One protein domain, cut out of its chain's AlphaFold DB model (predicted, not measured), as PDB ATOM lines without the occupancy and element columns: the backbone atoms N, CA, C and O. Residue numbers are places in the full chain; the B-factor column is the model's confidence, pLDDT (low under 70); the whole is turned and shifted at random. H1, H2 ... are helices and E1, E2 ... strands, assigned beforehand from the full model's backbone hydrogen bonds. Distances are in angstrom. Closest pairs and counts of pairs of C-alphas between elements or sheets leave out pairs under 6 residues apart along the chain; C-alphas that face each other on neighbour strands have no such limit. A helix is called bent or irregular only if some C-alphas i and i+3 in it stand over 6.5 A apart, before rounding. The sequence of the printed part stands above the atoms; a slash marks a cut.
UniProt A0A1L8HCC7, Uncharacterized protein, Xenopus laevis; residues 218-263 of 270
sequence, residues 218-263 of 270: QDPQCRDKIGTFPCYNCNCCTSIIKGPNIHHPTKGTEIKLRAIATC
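This is residues 218 to 263 of the 270 residues of an uncharacterized protein of Xenopus laevis (UniProt A0A1L8HCC7). Little regular structure: flat loops hold parallel strands E1 and E4 near the middle and hairpin E2 and E3, with residues 248 to 253 sticking out. Of 46 printed residues, 16 are in named elements, in order E1, H1, E2, E3, E4, mixed in class. It is only just loose, close to compact: radius of gyration of the C-alphas 11.4 A, spans 34 by 24 by 10 A.

E1, residues 227 to 229, is parallel to E4, residues 260 to 262; N 229 and O 261, 2.9 A, are within hydrogen-bond range. H1, residues 235 to 238, is apart from E4. E2, residues 245 to 247, is antiparallel to E3, residues 254 to 256; N 255 and O 246, 2.8 A, are within range.

E1 measures 6.6 A from C-alpha 227 at (6.494, -19.281, -31.689). H1 is only just irregular: C-alphas 235 and 238 are 6.52 A apart. E4 ends at C-alpha 262, (3.669, -13.103, -26.550).

The printed part has no cut; residues 218 to 224 are under pLDDT 70.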
ATOM      1  N   GLN A 218       1.783 -18.525 -15.828       55.56
ATOM      2  CA  GLN A 218       1.797 -18.517 -17.281       55.56
ATOM      3  C   GLN A 218       0.774 -19.546 -17.751       55.56
ATOM      4  O   GLN A 218       0.762 -20.668 -17.228       55.56
ATOM      5  N   ASP A 219      -0.058 -19.143 -18.713       55.25
ATOM      6  CA  ASP A 219      -1.054 -20.001 -19.347       55.25
ATOM      7  C   ASP A 219      -0.414 -21.360 -19.700       55.25
ATOM      8  O   ASP A 219       0.590 -21.390 -20.428       55.25
ATOM      9  N   PRO A 220      -0.936 -22.485 -19.168       55.88
ATOM     10  CA  PRO A 220      -0.412 -23.812 -19.459       55.88
ATOM     11  C   PRO A 220      -0.316 -24.111 -20.963       55.88
ATOM     12  O   PRO A 220       0.510 -24.931 -21.355       55.88
ATOM     13  N   GLN A 221      -1.103 -23.438 -21.813       56.94
ATOM     14  CA  GLN A 221      -1.093 -23.651 -23.265       56.94
ATOM     15  C   GLN A 221       0.213 -23.247 -23.969       56.94
ATOM     16  O   GLN A 221       0.448 -23.691 -25.095       56.94
ATOM     17  N   CYS A 222       1.073 -22.444 -23.333       52.69
ATOM     18  CA  CYS A 222       2.293 -21.913 -23.949       52.69
ATOM     19  C   CYS A 222       3.590 -22.628 -23.550       52.69
ATOM     20  O   CYS A 222       4.644 -22.199 -24.005       52.69
ATOM     21  N   ARG A 223       3.573 -23.673 -22.713       58.59
ATOM     22  CA  ARG A 223       4.832 -24.208 -22.151       58.59
ATOM     23  C   ARG A 223       5.712 -24.967 -23.153       58.59
ATOM     24  O   ARG A 223       6.928 -24.907 -23.014       58.59
ATOM     25  N   ASP A 224       5.129 -25.559 -24.200       64.00
ATOM     26  CA  ASP A 224       5.861 -26.498 -25.075       64.00
ATOM     27  C   ASP A 224       5.879 -26.122 -26.568       64.00
ATOM     28  O   ASP A 224       6.407 -26.868 -27.394       64.00
ATOM     29  N   LYS A 225       5.302 -24.977 -26.960       74.19
ATOM     30  CA  LYS A 225       5.226 -24.567 -28.373       74.19
ATOM     31  C   LYS A 225       6.098 -23.341 -28.626       74.19
ATOM     32  O   LYS A 225       5.853 -22.280 -28.065       74.19
ATOM     33  N   ILE A 226       7.093 -23.487 -29.499       83.31
ATOM     34  CA  ILE A 226       7.942 -22.380 -29.959       83.31
ATOM     35  C   ILE A 226       7.157 -21.534 -30.966       83.31
ATOM     36  O   ILE A 226       6.515 -22.079 -31.864       83.31
ATOM     37  N   GLY A 227       7.204 -20.209 -30.817       86.50
ATOM     38  CA  GLY A 227       6.494 -19.281 -31.689       86.50
ATOM     39  C   GLY A 227       5.893 -18.085 -30.960       86.50
ATOM     40  O   GLY A 227       6.137 -17.852 -29.775       86.50
ATOM     41  N   THR A 228       5.096 -17.320 -31.693       87.06
ATOM     42  CA  THR A 228       4.350 -16.161 -31.200       87.06
ATOM     43  C   THR A 228       2.902 -16.518 -30.874       87.06
ATOM     44  O   THR A 228       2.192 -17.109 -31.693       87.06
ATOM     45  N   PHE A 229       2.436 -16.111 -29.690       85.38
ATOM     46  CA  PHE A 229       1.086 -16.391 -29.194       85.38
ATOM     47  C   PHE A 229       0.403 -15.127 -28.647       85.38
ATOM     48  O   PHE A 229       1.049 -14.284 -28.020       85.38
ATOM     49  N   PRO A 230      -0.914 -14.965 -28.851       83.81
ATOM     50  CA  PRO A 230      -1.661 -13.884 -28.216       83.81
ATOM     51  C   PRO A 230      -1.728 -14.100 -26.695       83.81
ATOM     52  O   PRO A 230      -1.924 -15.219 -26.234       83.81
ATOM     53  N   CYS A 231      -1.625 -13.028 -25.906       80.50
ATOM     54  CA  CYS A 231      -1.826 -13.097 -24.450       80.50
ATOM     55  C   CYS A 231      -3.308 -13.003 -24.028       80.50
ATOM     56  O   CYS A 231      -3.599 -12.982 -22.836       80.50
ATOM     57  N   TYR A 232      -4.224 -12.868 -24.998       79.06
ATOM     58  CA  TYR A 232      -5.684 -12.716 -24.855       79.06
ATOM     59  C   TYR A 232      -6.169 -11.599 -23.919       79.06
ATOM     60  O   TYR A 232      -7.348 -11.533 -23.588       79.06
ATOM     61  N   ASN A 233      -5.279 -10.691 -23.521       80.62
ATOM     62  CA  ASN A 233      -5.560  -9.677 -22.507       80.62
ATOM     63  C   ASN A 233      -5.071  -8.275 -22.914       80.62
ATOM     64  O   ASN A 233      -4.965  -7.386 -22.070       80.62
ATOM     65  N   CYS A 234      -4.728  -8.065 -24.192       78.00
ATOM     66  CA  CYS A 234      -4.337  -6.756 -24.722       78.00
ATOM     67  C   CYS A 234      -4.833  -6.533 -26.155       78.00
ATOM     68  O   CYS A 234      -5.006  -7.482 -26.920       78.00
ATOM     69  N   ASN A 235      -4.935  -5.265 -26.559       81.81
ATOM     70  CA  ASN A 235      -5.388  -4.877 -27.899       81.81
ATOM     71  C   ASN A 235      -4.455  -5.361 -29.027       81.81
ATOM     72  O   ASN A 235      -4.913  -5.608 -30.136       81.81
ATOM     73  N   CYS A 236      -3.163  -5.574 -28.748       78.94
ATOM     74  CA  CYS A 236      -2.194  -6.061 -29.739       78.94
ATOM     75  C   CYS A 236      -2.392  -7.538 -30.134       78.94
ATOM     76  O   CYS A 236      -1.793  -7.996 -31.104       78.94
ATOM     77  N   CYS A 237      -3.230  -8.297 -29.412       82.31
ATOM     78  CA  CYS A 237      -3.476  -9.717 -29.698       82.31
ATOM     79  C   CYS A 237      -4.120  -9.955 -31.070       82.31
ATOM     80  O   CYS A 237      -4.010 -11.053 -31.616       82.31
ATOM     81  N   THR A 238      -4.797  -8.947 -31.620       80.56
ATOM     82  CA  THR A 238      -5.426  -9.012 -32.945       80.56
ATOM     83  C   THR A 238      -4.402  -8.853 -34.068       80.56
ATOM     84  O   THR A 238      -4.595  -9.389 -35.153       80.56
ATOM     85  N   SER A 239      -3.301  -8.148 -33.800       81.50
ATOM     86  CA  SER A 239      -2.294  -7.764 -34.798       81.50
ATOM     87  C   SER A 239      -1.028  -8.621 -34.751       81.50
ATOM     88  O   SER A 239      -0.138  -8.443 -35.576       81.50
ATOM     89  N   ILE A 240      -0.917  -9.540 -33.788       83.75
ATOM     90  CA  ILE A 240       0.242 -10.427 -33.682       83.75
ATOM     91  C   ILE A 240       0.192 -11.510 -34.769       83.75
ATOM     92  O   ILE A 240      -0.812 -12.209 -34.921       83.75
ATOM     93  N   ILE A 241       1.297 -11.682 -35.498       84.62
ATOM     94  CA  ILE A 241       1.507 -12.848 -36.365       84.62
ATOM     95  C   ILE A 241       1.644 -14.058 -35.446       84.62
ATOM     96  O   ILE A 241       2.470 -14.028 -34.540       84.62
ATOM     97  N   LYS A 242       0.828 -15.095 -35.639       85.94
ATOM     98  CA  LYS A 242       0.785 -16.275 -34.765       85.94
ATOM     99  C   LYS A 242       1.497 -17.441 -35.432       85.94
ATOM    100  O   LYS A 242       1.229 -17.721 -36.597       85.94
ATOM    101  N   GLY A 243       2.316 -18.159 -34.674       85.19
ATOM    102  CA  GLY A 243       2.934 -19.397 -35.139       85.19
ATOM    103  C   GLY A 243       4.445 -19.465 -34.919       85.19
ATOM    104  O   GLY A 243       5.040 -18.554 -34.346       85.19
ATOM    105  N   PRO A 244       5.074 -20.572 -35.345       85.12
ATOM    106  CA  PRO A 244       6.501 -20.819 -35.139       85.12
ATOM    107  C   PRO A 244       7.398 -20.024 -36.094       85.12
ATOM    108  O   PRO A 244       8.595 -19.904 -35.840       85.12
ATOM    109  N   ASN A 245       6.842 -19.486 -37.183       88.00
ATOM    110  CA  ASN A 245       7.592 -18.860 -38.264       88.00
ATOM    111  C   ASN A 245       7.003 -17.484 -38.600       88.00
ATOM    112  O   ASN A 245       5.788 -17.291 -38.543       88.00
ATOM    113  N   ILE A 246       7.865 -16.541 -38.976       86.94
ATOM    114  CA  ILE A 246       7.486 -15.223 -39.504       86.94
ATOM    115  C   ILE A 246       8.153 -15.008 -40.863       86.94
ATOM    116  O   ILE A 246       9.237 -15.528 -41.109       86.94
ATOM    117  N   HIS A 247       7.536 -14.231 -41.748       86.50
ATOM    118  CA  HIS A 247       8.136 -13.892 -43.040       86.50
ATOM    119  C   HIS A 247       8.868 -12.554 -42.965       86.50
ATOM    120  O   HIS A 247       8.367 -11.593 -42.382       86.50
ATOM    121  N   HIS A 248      10.046 -12.476 -43.589       83.38
ATOM    122  CA  HIS A 248      10.763 -11.213 -43.736       83.38
ATOM    123  C   HIS A 248       9.908 -10.215 -44.549       83.38
ATOM    124  O   HIS A 248       9.569 -10.537 -45.689       83.38
ATOM    125  N   PRO A 249       9.647  -8.983 -44.061       79.50
ATOM    126  CA  PRO A 249       8.703  -8.044 -44.685       79.50
ATOM    127  C   PRO A 249       8.979  -7.748 -46.166       79.50
ATOM    128  O   PRO A 249       8.064  -7.690 -46.976       79.50
ATOM    129  N   THR A 250      10.255  -7.589 -46.529       82.38
ATOM    130  CA  THR A 250      10.670  -7.221 -47.896       82.38
ATOM    131  C   THR A 250      11.054  -8.405 -48.790       82.38
ATOM    132  O   THR A 250      10.942  -8.313 -50.004       82.38
ATOM    133  N   LYS A 251      11.564  -9.501 -48.214       85.75
ATOM    134  CA  LYS A 251      12.165 -10.624 -48.959       85.75
ATOM    135  C   LYS A 251      11.287 -11.877 -48.973       85.75
ATOM    136  O   LYS A 251      11.602 -12.815 -49.692       85.75
ATOM    137  N   GLY A 252      10.245 -11.937 -48.139       84.00
ATOM    138  CA  GLY A 252       9.357 -13.098 -48.006       84.00
ATOM    139  C   GLY A 252      10.007 -14.354 -47.412       84.00
ATOM    140  O   GLY A 252       9.309 -15.328 -47.138       84.00
ATOM    141  N   THR A 253      11.322 -14.344 -47.170       89.06
ATOM    142  CA  THR A 253      12.064 -15.471 -46.597       89.06
ATOM    143  C   THR A 253      11.510 -15.840 -45.227       89.06
ATOM    144  O   THR A 253      11.336 -14.966 -44.374       89.06
ATOM    145  N   GLU A 254      11.253 -17.127 -45.020       89.06
ATOM    146  CA  GLU A 254      10.723 -17.658 -43.767       89.06
ATOM    147  C   GLU A 254      11.803 -17.667 -42.673       89.06
ATOM    148  O   GLU A 254      12.902 -18.194 -42.853       89.06
ATOM    149  N   ILE A 255      11.482 -17.080 -41.523       87.81
ATOM    150  CA  ILE A 255      12.335 -16.997 -40.340       87.81
ATOM    151  C   ILE A 255      11.695 -17.850 -39.247       87.81
ATOM    152  O   ILE A 255      10.616 -17.535 -38.743       87.81
ATOM    153  N   LYS A 256      12.383 -18.927 -38.862       88.06
ATOM    154  CA  LYS A 256      11.951 -19.814 -37.776       88.06
ATOM    155  C   LYS A 256      12.283 -19.191 -36.426       88.06
ATOM    156  O   LYS A 256      13.449 -18.904 -36.138       88.06
ATOM    157  N   LEU A 257      11.271 -19.006 -35.589       85.50
ATOM    158  CA  LEU A 257      11.439 -18.496 -34.236       85.50
ATOM    159  C   LEU A 257      12.022 -19.590 -33.336       85.50
ATOM    160  O   LEU A 257      11.724 -20.771 -33.492       85.50
ATOM    161  N   ARG A 258      12.873 -19.190 -32.386       82.94
ATOM    162  CA  ARG A 258      13.491 -20.084 -31.383       82.94
ATOM    163  C   ARG A 258      13.028 -19.800 -29.957       82.94
ATOM    164  O   ARG A 258      13.499 -20.430 -29.019       82.94
ATOM    165  N   ALA A 259      12.136 -18.830 -29.798       80.06
ATOM    166  CA  ALA A 259      11.642 -18.372 -28.514       80.06
ATOM    167  C   ALA A 259      10.116 -18.444 -28.473       80.06
ATOM    168  O   ALA A 259       9.446 -18.435 -29.508       80.06
ATOM    169  N   ILE A 260       9.589 -18.495 -27.256       84.94
ATOM    170  CA  ILE A 260       8.164 -18.355 -26.983       84.94
ATOM    171  C   ILE A 260       7.923 -16.874 -26.717       84.94
ATOM    172  O   ILE A 260       8.401 -16.325 -25.722       84.94
ATOM    173  N   ALA A 261       7.232 -16.215 -27.641       83.50
ATOM    174  CA  ALA A 261       6.954 -14.790 -27.573       83.50
ATOM    175  C   ALA A 261       5.447 -14.541 -27.465       83.50
ATOM    176  O   ALA A 261       4.635 -15.210 -28.097       83.50
ATOM    177  N   THR A 262       5.058 -13.555 -26.667       85.12
ATOM    178  CA  THR A 262       3.669 -13.103 -26.550       85.12
ATOM    179  C   THR A 262       3.602 -11.589 -26.651       85.12
ATOM    180  O   THR A 262       4.627 -10.912 -26.592       85.12
ATOM    181  N   CYS A 263       2.394 -11.024 -26.710       80.00
ATOM    182  CA  CYS A 263       2.196  -9.571 -26.635       80.00
ATOM    183  C   CYS A 263       2.706  -8.934 -25.321       80.00
ATOM    184  O   CYS A 263       2.657  -7.718 -25.173       80.00
TER     185      CYS A 263